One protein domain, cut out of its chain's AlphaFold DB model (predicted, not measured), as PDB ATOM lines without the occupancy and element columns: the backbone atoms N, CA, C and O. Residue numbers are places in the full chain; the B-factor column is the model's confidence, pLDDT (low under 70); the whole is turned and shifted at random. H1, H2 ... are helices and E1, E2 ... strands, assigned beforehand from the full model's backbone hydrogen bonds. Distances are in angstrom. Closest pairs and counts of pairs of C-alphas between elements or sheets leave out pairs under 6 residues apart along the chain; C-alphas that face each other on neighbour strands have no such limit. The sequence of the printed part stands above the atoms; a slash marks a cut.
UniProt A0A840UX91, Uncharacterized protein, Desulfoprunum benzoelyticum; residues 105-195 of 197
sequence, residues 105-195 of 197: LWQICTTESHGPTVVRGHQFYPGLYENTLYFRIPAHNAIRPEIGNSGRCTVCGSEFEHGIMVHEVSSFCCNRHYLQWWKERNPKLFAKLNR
ATOM      1  N   LEU A 105     187.793 251.629 142.909       73.94
ATOM      2  CA  LEU A 105     186.886 251.664 144.063       73.94
ATOM      3  C   LEU A 105     185.659 250.769 143.855       73.94
ATOM      4  O   LEU A 105     185.261 250.065 144.772       73.94
ATOM      5  N   TRP A 106     185.086 250.754 142.652       73.38
ATOM      6  CA  TRP A 106     183.929 249.907 142.363       73.38
ATOM      7  C   TRP A 106     184.281 248.424 142.492       73.38
ATOM      8  O   TRP A 106     183.547 247.674 143.122       73.38
ATOM      9  N   GLN A 107     185.450 248.027 141.975       71.69
ATOM     10  CA  GLN A 107     185.962 246.662 142.124       71.69
ATOM     11  C   GLN A 107     186.167 246.288 143.590       71.69
ATOM     12  O   GLN A 107     185.821 245.182 143.989       71.69
ATOM     13  N   ILE A 108     186.703 247.216 144.392       76.12
ATOM     14  CA  ILE A 108     186.825 247.047 145.840       76.12
ATOM     15  C   ILE A 108     185.439 246.813 146.439       76.12
ATOM     16  O   ILE A 108     185.274 245.858 147.186       76.12
ATOM     17  N   CYS A 109     184.445 247.635 146.115       78.12
ATOM     18  CA  CYS A 109     183.113 247.531 146.700       78.12
ATOM     19  C   CYS A 109     182.360 246.243 146.323       78.12
ATOM     20  O   CYS A 109     181.591 245.745 147.132       78.12
ATOM     21  N   THR A 110     182.608 245.666 145.146       71.81
ATOM     22  CA  THR A 110     181.942 244.435 144.673       71.81
ATOM     23  C   THR A 110     182.593 243.130 145.145       71.81
ATOM     24  O   THR A 110     182.250 242.064 144.641       71.81
ATOM     25  N   THR A 111     183.578 243.172 146.046       69.88
ATOM     26  CA  THR A 111     184.115 241.947 146.658       69.88
ATOM     27  C   THR A 111     183.277 241.552 147.867       69.88
ATOM     28  O   THR A 111     183.058 242.386 148.749       69.88
ATOM     29  N   GLU A 112     182.896 240.280 147.941       61.88
ATOM     30  CA  GLU A 112     182.167 239.717 149.075       61.88
ATOM     31  C   GLU A 112     182.909 239.924 150.403       61.88
ATOM     32  O   GLU A 112     184.125 239.746 150.510       61.88
ATOM     33  N   SER A 113     182.159 240.370 151.407       63.03
ATOM     34  CA  SER A 113     182.663 240.729 152.727       63.03
ATOM     35  C   SER A 113     181.526 240.586 153.736       63.03
ATOM     36  O   SER A 113     180.692 241.480 153.851       63.03
ATOM     37  N   HIS A 114     181.495 239.486 154.493       66.69
ATOM     38  CA  HIS A 114     180.473 239.244 155.526       66.69
ATOM     39  C   HIS A 114     180.638 240.126 156.783       66.69
ATOM     40  O   HIS A 114     179.898 239.977 157.750       66.69
ATOM     41  N   GLY A 115     181.603 241.052 156.792       80.25
ATOM     42  CA  GLY A 115     181.863 241.945 157.917       80.25
ATOM     43  C   GLY A 115     182.688 243.178 157.541       80.25
ATOM     44  O   GLY A 115     182.926 243.428 156.356       80.25
ATOM     45  N   PRO A 116     183.108 243.980 158.534       85.50
ATOM     46  CA  PRO A 116     183.968 245.135 158.308       85.50
ATOM     47  C   PRO A 116     185.332 244.725 157.738       85.50
ATOM     48  O   PRO A 116     185.950 243.775 158.213       85.50
ATOM     49  N   THR A 117     185.831 245.457 156.743       88.75
ATOM     50  CA  THR A 117     187.157 245.226 156.143       88.75
ATOM     51  C   THR A 117     187.952 246.519 156.036       88.75
ATOM     52  O   THR A 117     187.386 247.606 155.992       88.75
ATOM     53  N   VAL A 118     189.283 246.425 155.987       88.69
ATOM     54  CA  VAL A 118     190.163 247.586 155.792       88.69
ATOM     55  C   VAL A 118     190.869 247.459 154.449       88.69
ATOM     56  O   VAL A 118     191.571 246.485 154.192       88.69
ATOM     57  N   VAL A 119     190.711 248.463 153.585       83.50
ATOM     58  CA  VAL A 119     191.341 248.512 152.260       83.50
ATOM     59  C   VAL A 119     192.113 249.811 152.116       83.50
ATOM     60  O   VAL A 119     191.557 250.901 152.229       83.50
ATOM     61  N   ARG A 120     193.425 249.706 151.861       83.81
ATOM     62  CA  ARG A 120     194.345 250.861 151.754       83.81
ATOM     63  C   ARG A 120     194.260 251.817 152.964       83.81
ATOM     64  O   ARG A 120     194.391 253.038 152.808       83.81
ATOM     65  N   GLY A 121     194.050 251.246 154.154       84.56
ATOM     66  CA  GLY A 121     193.915 251.966 155.424       84.56
ATOM     67  C   GLY A 121     192.558 252.642 155.639       84.56
ATOM     68  O   GLY A 121     192.429 253.412 156.580       84.56
ATOM     69  N   HIS A 122     191.567 252.392 154.775       89.19
ATOM     70  CA  HIS A 122     190.205 252.907 154.924       89.19
ATOM     71  C   HIS A 122     189.246 251.783 155.295       89.19
ATOM     72  O   HIS A 122     189.359 250.680 154.757       89.19
ATOM     73  N   GLN A 123     188.309 252.060 156.196       92.19
ATOM     74  CA  GLN A 123     187.355 251.073 156.689       92.19
ATOM     75  C   GLN A 123     186.161 250.951 155.737       92.19
ATOM     76  O   GLN A 123     185.663 251.941 155.203       92.19
ATOM     77  N   PHE A 124     185.716 249.724 155.516       92.38
ATOM     78  CA  PHE A 124     184.566 249.358 154.705       92.38
ATOM     79  C   PHE A 124     183.630 248.499 155.540       92.38
ATOM     80  O   PHE A 124     184.077 247.717 156.378       92.38
ATOM     81  N   TYR A 125     182.340 248.619 155.271       90.94
ATOM     82  CA  TYR A 125     181.276 247.892 155.945       90.94
ATOM     83  C   TYR A 125     180.379 247.203 154.918       90.94
ATOM     84  O   TYR A 125     180.378 247.622 153.758       90.94
ATOM     85  N   PRO A 126     179.623 246.166 155.306       89.31
ATOM     86  CA  PRO A 126     178.606 245.589 154.438       89.31
ATOM     87  C   PRO A 126     177.625 246.667 153.958       89.31
ATOM     88  O   PRO A 126     177.129 247.465 154.750       89.31
ATOM     89  N   GLY A 127     177.411 246.715 152.648       87.19
ATOM     90  CA  GLY A 127     176.370 247.502 152.001       87.19
ATOM     91  C   GLY A 127     175.109 246.670 151.788       87.19
ATOM     92  O   GLY A 127     174.979 245.561 152.310       87.19
ATOM     93  N   LEU A 128     174.182 247.198 150.994       81.50
ATOM     94  CA  LEU A 128     172.976 246.460 150.624       81.50
ATOM     95  C   LEU A 128     173.337 245.282 149.715       81.50
ATOM     96  O   LEU A 128     174.191 245.409 148.833       81.50
ATOM     97  N   TYR A 129     172.655 244.153 149.910       75.38
ATOM     98  CA  TYR A 129     172.665 243.065 148.941       75.38
ATOM     99  C   TYR A 129     171.778 243.464 147.763       75.38
ATOM    100  O   TYR A 129     170.553 243.483 147.862       75.38
ATOM    101  N   GLU A 130     172.404 243.826 146.651       61.78
ATOM    102  CA  GLU A 130     171.721 244.326 145.462       61.78
ATOM    103  C   GLU A 130     172.216 243.548 144.249       61.78
ATOM    104  O   GLU A 130     173.414 243.303 144.105       61.78
ATOM    105  N   ASN A 131     171.310 243.195 143.335       53.53
ATOM    106  CA  ASN A 131     171.665 242.521 142.078       53.53
ATOM    107  C   ASN A 131     172.441 241.208 142.294       53.53
ATOM    108  O   ASN A 131     173.442 240.971 141.623       53.53
ATOM    109  N   THR A 132     172.000 240.412 143.272       49.81
ATOM    110  CA  THR A 132     172.605 239.140 143.703       49.81
ATOM    111  C   THR A 132     174.073 239.206 144.147       49.81
ATOM    112  O   THR A 132     174.735 238.173 144.275       49.81
ATOM    113  N   LEU A 133     174.584 240.408 144.430       56.78
ATOM    114  CA  LEU A 133     175.964 240.637 144.837       56.78
ATOM    115  C   LEU A 133     176.034 241.202 146.251       56.78
ATOM    116  O   LEU A 133     175.349 242.164 146.605       56.78
ATOM    117  N   TYR A 134     176.947 240.640 147.038       69.81
ATOM    118  CA  TYR A 134     177.409 241.289 148.251       69.81
ATOM    119  C   TYR A 134     178.218 242.523 147.876       69.81
ATOM    120  O   TYR A 134     179.147 242.465 147.066       69.81
ATOM    121  N   PHE A 135     177.853 243.643 148.483       77.94
ATOM    122  CA  PHE A 135     178.528 244.909 148.296       77.94
ATOM    123  C   PHE A 135     179.118 245.346 149.630       77.94
ATOM    124  O   PHE A 135     178.530 245.115 150.685       77.94
ATOM    125  N   ARG A 136     180.272 246.000 149.601       88.62
ATOM    126  CA  ARG A 136     180.799 246.746 150.742       88.62
ATOM    127  C   ARG A 136     180.891 248.218 150.393       88.62
ATOM    128  O   ARG A 136     181.187 248.587 149.260       88.62
ATOM    129  N   ILE A 137     180.674 249.061 151.386       89.25
ATOM    130  CA  ILE A 137     180.657 250.511 151.258       89.25
ATOM    131  C   ILE A 137     181.723 251.129 152.169       89.25
ATOM    132  O   ILE A 137     181.935 250.648 153.284       89.25
ATOM    133  N   PRO A 138     182.446 252.164 151.710       91.31
ATOM    134  CA  PRO A 138     183.454 252.828 152.525       91.31
ATOM    135  C   PRO A 138     182.790 253.583 153.675       91.31
ATOM    136  O   PRO A 138     181.772 254.229 153.465       91.31
ATOM    137  N   ALA A 139     183.389 253.575 154.860       91.81
ATOM    138  CA  ALA A 139     182.955 254.398 155.985       91.81
ATOM    139  C   ALA A 139     183.023 255.894 155.639       91.81
ATOM    140  O   ALA A 139     183.919 256.321 154.897       91.81
ATOM    141  N   HIS A 140     182.125 256.698 156.209       88.31
ATOM    142  CA  HIS A 140     182.277 258.149 156.215       88.31
ATOM    143  C   HIS A 140     182.923 258.577 157.535       88.31
ATOM    144  O   HIS A 140     182.280 258.552 158.582       88.31
ATOM    145  N   ASN A 141     184.199 258.970 157.490       84.50
ATOM    146  CA  ASN A 141     184.996 259.247 158.690       84.50
ATOM    147  C   ASN A 141     184.964 258.052 159.667       84.50
ATOM    148  O   ASN A 141     185.223 256.922 159.254       84.50
ATOM    149  N   ALA A 142     184.646 258.302 160.940       84.38
ATOM    150  CA  ALA A 142     184.480 257.283 161.975       84.38
ATOM    151  C   ALA A 142     183.038 256.745 162.076       84.38
ATOM    152  O   ALA A 142     182.752 255.932 162.952       84.38
ATOM    153  N   ILE A 143     182.125 257.193 161.206       87.31
ATOM    154  CA  ILE A 143     180.714 256.810 161.270       87.31
ATOM    155  C   ILE A 143     180.511 255.510 160.496       87.31
ATOM    156  O   ILE A 143     180.844 255.397 159.309       87.31
ATOM    157  N   ARG A 144     179.950 254.523 161.191       89.81
ATOM    158  CA  ARG A 144     179.568 253.240 160.619       89.81
ATOM    159  C   ARG A 144     178.233 253.387 159.876       89.81
ATOM    160  O   ARG A 144     177.251 253.763 160.510       89.81
ATOM    161  N   PRO A 145     178.172 253.088 158.567       91.25
ATOM    162  CA  PRO A 145     176.903 252.924 157.886       91.25
ATOM    163  C   PRO A 145     176.236 251.620 158.337       91.25
ATOM    164  O   PRO A 145     176.899 250.594 158.530       91.25
ATOM    165  N   GLU A 146     174.921 251.667 158.487       90.94
ATOM    166  CA  GLU A 146     174.086 250.547 158.903       90.94
ATOM    167  C   GLU A 146     172.993 250.286 157.875       90.94
ATOM    168  O   GLU A 146     172.587 251.183 157.136       90.94
ATOM    169  N   ILE A 147     172.520 249.045 157.820       89.88
ATOM    170  CA  ILE A 147     171.354 248.703 157.012       89.88
ATOM    171  C   ILE A 147     170.122 249.001 157.858       89.88
ATOM    172  O   ILE A 147     169.968 248.441 158.942       89.88
ATOM    173  N   GLY A 148     169.297 249.931 157.386       83.88
ATOM    174  CA  GLY A 148     168.125 250.421 158.101       83.88
ATOM    175  C   GLY A 148     166.820 250.047 157.412       83.88
ATOM    176  O   GLY A 148     166.770 249.874 156.189       83.88
ATOM    177  N   ASN A 149     165.766 249.981 158.224       75.00
ATOM    178  CA  ASN A 149     164.409 249.705 157.782       75.00
ATOM    179  C   ASN A 149     163.675 251.032 157.599       75.00
ATOM    180  O   ASN A 149     163.405 251.753 158.556       75.00
ATOM    181  N   SER A 150     163.342 251.320 156.353       82.81
ATOM    182  CA  SER A 150     162.635 252.493 155.862       82.81
ATOM    183  C   SER A 150     163.313 253.862 156.003       82.81
ATOM    184  O   SER A 150     164.132 254.109 156.884       82.81
ATOM    185  N   GLY A 151     162.983 254.770 155.086       87.69
ATOM    186  CA  GLY A 151     163.468 256.147 155.102       87.69
ATOM    187  C   GLY A 151     163.283 256.851 153.765       87.69
ATOM    188  O   GLY A 151     162.698 256.311 152.829       87.69
ATOM    189  N   ARG A 152     163.809 258.074 153.662       87.62
ATOM    190  CA  ARG A 152     163.817 258.857 152.422       87.62
ATOM    191  C   ARG A 152     165.245 259.051 151.936       87.62
ATOM    192  O   ARG A 152     166.120 259.431 152.710       87.62
ATOM    193  N   CYS A 153     165.516 258.772 150.667       86.44
ATOM    194  CA  CYS A 153     166.862 258.890 150.124       86.44
ATOM    195  C   CYS A 153     167.280 260.360 149.995       86.44
ATOM    196  O   CYS A 153     166.613 261.137 149.319       86.44
ATOM    197  N   THR A 154     168.430 260.728 150.559       88.50
ATOM    198  CA  THR A 154     168.984 262.089 150.478       88.50
ATOM    199  C   THR A 154     169.362 262.498 149.049       88.50
ATOM    200  O   THR A 154     169.361 263.681 148.734       88.50
ATOM    201  N   VAL A 155     169.679 261.535 148.174       82.88
ATOM    202  CA  VAL A 155     170.125 261.811 146.795       82.88
ATOM    203  C   VAL A 155     168.952 261.946 145.824       82.88
ATOM    204  O   VAL A 155     168.946 262.865 145.014       82.88
ATOM    205  N   CYS A 156     167.966 261.044 145.881       78.31
ATOM    206  CA  CYS A 156     166.862 261.017 144.912       78.31
ATOM    207  C   CYS A 156     165.490 261.389 145.491       78.31
ATOM    208  O   CYS A 156     164.522 261.464 144.743       78.31
ATOM    209  N   GLY A 157     165.373 261.578 146.808       79.50
ATOM    210  CA  GLY A 157     164.117 261.923 147.480       79.50
ATOM    211  C   GLY A 157     163.095 260.785 147.591       79.50
ATOM    212  O   GLY A 157     162.068 260.971 148.236       79.50
ATOM    213  N   SER A 158     163.359 259.617 146.999       75.62
ATOM    214  CA  SER A 158     162.451 258.465 147.034       75.62
ATOM    215  C   SER A 158     162.394 257.828 148.417       75.62
ATOM    216  O   SER A 158     163.414 257.733 149.107       75.62
ATOM    217  N   GLU A 159     161.215 257.349 148.791       80.44
ATOM    218  CA  GLU A 159     161.045 256.490 149.960       80.44
ATOM    219  C   GLU A 159     161.593 255.091 149.664       80.44
ATOM    220  O   GLU A 159     161.592 254.628 148.520       80.44
ATOM    221  N   PHE A 160     162.129 254.446 150.690       81.50
ATOM    222  CA  PHE A 160     162.630 253.080 150.632       81.50
ATOM    223  C   PHE A 160     162.175 252.331 151.877       81.50
ATOM    224  O   PHE A 160     161.901 252.964 152.891       81.50
ATOM    225  N   GLU A 161     162.137 251.001 151.807       81.50
ATOM    226  CA  GLU A 161     161.885 250.112 152.956       81.50
ATOM    227  C   GLU A 161     163.167 249.450 153.468       81.50
ATOM    228  O   GLU A 161     163.266 249.123 154.644       81.50
ATOM    229  N   HIS A 162     164.170 249.307 152.604       80.19
ATOM    230  CA  HIS A 162     165.498 248.801 152.938       80.19
ATOM    231  C   HIS A 162     166.537 249.762 152.366       80.19
ATOM    232  O   HIS A 162     166.497 250.083 151.177       80.19
ATOM    233  N   GLY A 163     167.440 250.257 153.210       88.50
ATOM    234  CA  GLY A 163     168.399 251.279 152.808       88.50
ATOM    235  C   GLY A 163     169.673 251.293 153.640       88.50
ATOM    236  O   GLY A 163     169.858 250.499 154.558       88.50
ATOM    237  N   ILE A 164     170.558 252.223 153.305       91.88
ATOM    238  CA  ILE A 164     171.783 252.509 154.050       91.88
ATOM    239  C   ILE A 164     171.545 253.763 154.877       91.88
ATOM    240  O   ILE A 164     171.189 254.810 154.335       91.88
ATOM    241  N   MET A 165     171.802 253.666 156.172       93.12
ATOM    242  CA  MET A 165     171.705 254.756 157.128       93.12
ATOM    243  C   MET A 165     173.103 255.131 157.602       93.12
ATOM    244  O   MET A 165     173.864 254.290 158.074       93.12
ATOM    245  N   VAL A 166     173.442 256.410 157.489       91.31
ATOM    246  CA  VAL A 166     174.553 257.015 158.222       91.31
ATOM    247  C   VAL A 166     173.894 257.841 159.310       91.31
ATOM    248  O   VAL A 166     173.389 258.928 159.019       91.31
ATOM    249  N   HIS A 167     173.815 257.277 160.520       83.31
ATOM    250  CA  HIS A 167     173.091 257.868 161.652       83.31
ATOM    251  C   HIS A 167     173.408 259.352 161.811       83.31
ATOM    252  O   HIS A 167     174.567 259.746 161.715       83.31
ATOM    253  N   GLU A 168     172.356 260.151 162.003       76.25
ATOM    254  CA  GLU A 168     172.397 261.617 162.153       76.25
ATOM    255  C   GLU A 168     172.921 262.404 160.937       76.25
ATOM    256  O   GLU A 168     172.980 263.631 160.977       76.25
ATOM    257  N   VAL A 169     173.262 261.733 159.831       84.44
ATOM    258  CA  VAL A 169     173.850 262.383 158.656       84.44
ATOM    259  C   VAL A 169     172.961 262.268 157.424       84.44
ATOM    260  O   VAL A 169     172.599 263.287 156.834       84.44
ATOM    261  N   SER A 170     172.677 261.054 156.943       91.62
ATOM    262  CA  SER A 170     171.989 260.841 155.657       91.62
ATOM    263  C   SER A 170     171.491 259.402 155.488       91.62
ATOM    264  O   SER A 170     171.983 258.475 156.134       91.62
ATOM    265  N   SER A 171     170.553 259.215 154.562       92.94
ATOM    266  CA  SER A 171     169.893 257.940 154.270       92.94
ATOM    267  C   SER A 171     169.835 257.672 152.764       92.94
ATOM    268  O   SER A 171     169.632 258.586 151.961       92.94
ATOM    269  N   PHE A 172     170.007 256.416 152.343       90.25
ATOM    270  CA  PHE A 172     170.155 256.056 150.928       90.25
ATOM    271  C   PHE A 172     169.366 254.806 150.567       90.25
ATOM    272  O   PHE A 172     169.505 253.776 151.214       90.25
ATOM    273  N   CYS A 173     168.603 254.872 149.475       84.50
ATOM    274  CA  CYS A 173     167.841 253.726 148.978       84.50
ATOM    275  C   CYS A 173     168.699 252.678 148.253       84.50
ATOM    276  O   CYS A 173     168.189 251.611 147.939       84.50
ATOM    277  N   CYS A 174     169.964 252.983 147.934       81.94
ATOM    278  CA  CYS A 174     170.852 252.028 147.278       81.94
ATOM    279  C   CYS A 174     172.345 252.311 147.499       81.94
ATOM    280  O   CYS A 174     172.741 253.442 147.816       81.94
ATOM    281  N   ASN A 175     173.195 251.307 147.238       84.38
ATOM    282  CA  ASN A 175     174.658 251.445 147.320       84.38
ATOM    283  C   ASN A 175     175.193 252.561 146.404       84.38
ATOM    284  O   ASN A 175     176.145 253.266 146.752       84.38
ATOM    285  N   ARG A 176     174.581 252.755 145.228       82.50
ATOM    286  CA  ARG A 176     174.989 253.794 144.267       82.50
ATOM    287  C   ARG A 176     174.808 255.198 144.841       82.50
ATOM    288  O   ARG A 176     175.732 256.003 144.747       82.50
ATOM    289  N   HIS A 177     173.648 255.494 145.423       81.69
ATOM    290  CA  HIS A 177     173.374 256.808 146.006       81.69
ATOM    291  C   HIS A 177     174.261 257.080 147.219       81.69
ATOM    292  O   HIS A 177     174.786 258.183 147.348       81.69
ATOM    293  N   TYR A 178     174.522 256.057 148.038       89.75
ATOM    294  CA  TYR A 178     175.519 256.161 149.100       89.75
ATOM    295  C   TYR A 178     176.893 256.566 148.550       89.75
ATOM    296  O   TYR A 178     177.499 257.525 149.020       89.75
ATOM    297  N   LEU A 179     177.388 255.871 147.518       85.75
ATOM    298  CA  LEU A 179     178.702 256.157 146.938       85.75
ATOM    299  C   LEU A 179     178.780 257.530 146.262       85.75
ATOM    300  O   LEU A 179     179.845 258.147 146.291       85.75
ATOM    301  N   GLN A 180     177.677 258.013 145.680       83.81
ATOM    302  CA  GLN A 180     177.588 259.361 145.114       83.81
ATOM    303  C   GLN A 180     177.856 260.411 146.185       83.81
ATOM    304  O   GLN A 180     178.814 261.178 146.108       83.81
ATOM    305  N   TRP A 181     177.042 260.355 147.233       89.88
ATOM    306  CA  TRP A 181     177.116 261.243 148.377       89.88
ATOM    307  C   TRP A 181     178.468 261.141 149.094       89.88
ATOM    308  O   TRP A 181     179.056 262.149 149.497       89.88
ATOM    309  N   TRP A 182     179.001 259.921 149.215       90.75
ATOM    310  CA  TRP A 182     180.287 259.675 149.853       90.75
ATOM    311  C   TRP A 182     181.435 260.291 149.051       90.75
ATOM    312  O   TRP A 182     182.321 260.912 149.637       90.75
ATOM    313  N   LYS A 183     181.422 260.159 147.718       87.94
ATOM    314  CA  LYS A 183     182.440 260.735 146.826       87.94
ATOM    315  C   LYS A 183     182.519 262.252 146.983       87.94
ATOM    316  O   LYS A 183     183.625 262.776 147.111       87.94
ATOM    317  N   GLU A 184     181.373 262.931 146.992       86.06
ATOM    318  CA  GLU A 184     181.285 264.391 147.146       86.06
ATOM    319  C   GLU A 184     181.937 264.866 148.451       86.06
ATOM    320  O   GLU A 184     182.636 265.877 148.473       86.06
ATOM    321  N   ARG A 185     181.775 264.097 149.532       88.44
ATOM    322  CA  ARG A 185     182.313 264.427 150.863       88.44
ATOM    323  C   ARG A 185     183.737 263.941 151.102       88.44
ATOM    324  O   ARG A 185     184.405 264.425 152.009       88.44
ATOM    325  N   ASN A 186     184.219 262.991 150.306       87.88
ATOM    326  CA  ASN A 186     185.520 262.352 150.502       87.88
ATOM    327  C   ASN A 186     186.369 262.350 149.213       87.88
ATOM    328  O   ASN A 186     186.943 261.312 148.867       87.88
ATOM    329  N   PRO A 187     186.533 263.484 148.498       85.56
ATOM    330  CA  PRO A 187     187.146 263.500 147.166       85.56
ATOM    331  C   PRO A 187     188.606 263.012 147.164       85.56
ATOM    332  O   PRO A 187     189.026 262.294 146.255       85.56
ATOM    333  N   LYS A 188     189.382 263.327 148.214       86.81
ATOM    334  CA  LYS A 188     190.779 262.871 148.363       86.81
ATOM    335  C   LYS A 188     190.875 261.355 148.568       86.81
ATOM    336  O   LYS A 188     191.710 260.696 147.947       86.81
ATOM    337  N   LEU A 189     190.015 260.796 149.423       86.19
ATOM    338  CA  LEU A 189     189.953 259.353 149.679       86.19
ATOM    339  C   LEU A 189     189.422 258.604 148.459       86.19
ATOM    340  O   LEU A 189     190.001 257.586 148.084       86.19
ATOM    341  N   PHE A 190     188.392 259.136 147.798       86.06
ATOM    342  CA  PHE A 190     187.897 258.618 146.528       86.06
ATOM    343  C   PHE A 190     189.034 258.526 145.508       86.06
ATOM    344  O   PHE A 190     189.293 257.446 144.985       86.06
ATOM    345  N   ALA A 191     189.797 259.605 145.300       83.50
ATOM    346  CA  ALA A 191     190.948 259.592 144.400       83.50
ATOM    347  C   ALA A 191     192.000 258.541 144.807       83.50
ATOM    348  O   ALA A 191     192.481 257.794 143.958       83.50
ATOM    349  N   LYS A 192     192.332 258.424 146.103       84.50
ATOM    350  CA  LYS A 192     193.285 257.422 146.622       84.50
ATOM    351  C   LYS A 192     192.824 255.984 146.355       84.50
ATOM    352  O   LYS A 192     193.628 255.139 145.951       84.50
ATOM    353  N   LEU A 193     191.550 255.689 146.593       82.38
ATOM    354  CA  LEU A 193     190.976 254.358 146.393       82.38
ATOM    355  C   LEU A 193     190.787 254.039 144.907       82.38
ATOM    356  O   LEU A 193     190.914 252.881 144.522       82.38
ATOM    357  N   ASN A 194     190.575 255.059 144.072       77.94
ATOM    358  CA  ASN A 194     190.349 254.916 142.636       77.94
ATOM    359  C   ASN A 194     191.631 254.984 141.779       77.94
ATOM    360  O   ASN A 194     191.562 254.837 140.560       77.94
ATOM    361  N   ARG A 195     192.815 255.175 142.379       74.25
ATOM    362  CA  ARG A 195     194.103 255.032 141.673       74.25
ATOM    363  C   ARG A 195     194.367 253.563 141.329       74.25
ATOM    364  O   ARG A 195     194.346 252.701 142.221       74.25
TER     365      ARG A 195
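AT A GLANCE: This is residues 105 to 195 of the 197 residues of an uncharacterized protein of Desulfoprunum benzoelyticum (UniProt A0A840UX91). Two small three-stranded sheets sit one after the other along the longest axis, and helix H2 bridges them, packing on E6 of one and E3 of the other. The sheet E4 E5 E6 folds over on itself where E5 bends, and the end of E4 comes back to E6; at the other end of the domain, the short helices H1 and H3 meet near the sheet E1 E2 E3. The printed part has 91 residues with three named helices and six named strands in the order H1 E1 E2 E3 E4 E5 E6 H2 H3, a mixed class of helices and strands. Both sheets are antiparallel, in the orders E1 E2 E3 and E4 E5 E6. The whole is compact, with a radius of gyration of the C-alphas of 12.2 A and spans of 34 by 27 by 20 A.

IN THESE COORDINATES: E4, residues 146 to 152, is 14.7 A long and begins at C-alpha 146, (174.086, 250.547, 158.903). E5, residues 159 to 166, is 15.8 A long and bends by 95 degrees at residue 162. E6 is residues 170 to 172. H2, residues 175 to 185, is 15.5 A long. E1 is residues 117 to 119, E2 residues 122 to 126, 13.7 A long, and E3 residues 136 to 138. H1, residues 105 to 109, begins at C-alpha 105, (186.886, 251.664, 144.063). H3, residues 187 to 194, is 10.2 A long and ends at C-alpha 194, (190.349, 254.916, 142.636).

HOW THE PARTS SIT: E4, E5 and E6 form a meander, each strand the antiparallel neighbour of the one before. In the hairpin E4 and E5, N 148 and O 163 are 2.9 A apart, within hydrogen-bond range; in the hairpin E5 and E6, N 164 and O 172 are 2.8 A apart. The closest C-alphas of E4 and E6, those of Arg 152 and Ser 171, are 6.4 A apart. H2 is on one face of this sheet, making two layers, helix over sheet; its height over the sheet is 9.5 A, and it lies over E6 and runs along the strands, at 15 degrees on the local plane. The closest C-alphas of H2 and E6 are those of Phe 172 and Tyr 178, 5.7 A apart. H2 is also on the sheet E1 E2 E3, where the C-alphas of Ile 137 in E3 and Asn 175 are its closest pair with that strand, 7.2 A apart. E1, E2 and E3 form a second meander with staggered pairing: E2 pairs with E1 over residues 122 to 124 and with E3 over residues 124 to 126. In the hairpin E1 and E2, N 124 and O 117 are 2.7 A apart; in the hairpin E2 and E3, N 137 and O 125 are 2.8 A apart. H1 is on this sheet at a height of 8.3 A, only just over none of its strands, with 2 of its C-alphas falling on E2 and 2 on E3. H3 only grazes the sheet with residues 189 to 193. H1 and H3 only just touch, with 3 pairs of C-alphas within 8 A, the closest being those of Leu 105 and Asn 194 at 5.0 A. H2 and H3 are close but not clearly touching, at a steep tilt of 52 degrees, opposite ways; their closest C-alphas are those of Lys 183 and Phe 190, 5.9 A apart. In H1, H2 and H3 every O i to N i+4 pair is within hydrogen-bond range.

THE WHOLE: The two C-alphas farthest apart, those of Ser 150 and Arg 195, are 34.6 A apart. The printed part has no cut, and no link is long. The mean pLDDT of the printed part is 82.5, and residues 111 to 114 and 130 to 134 are under 70.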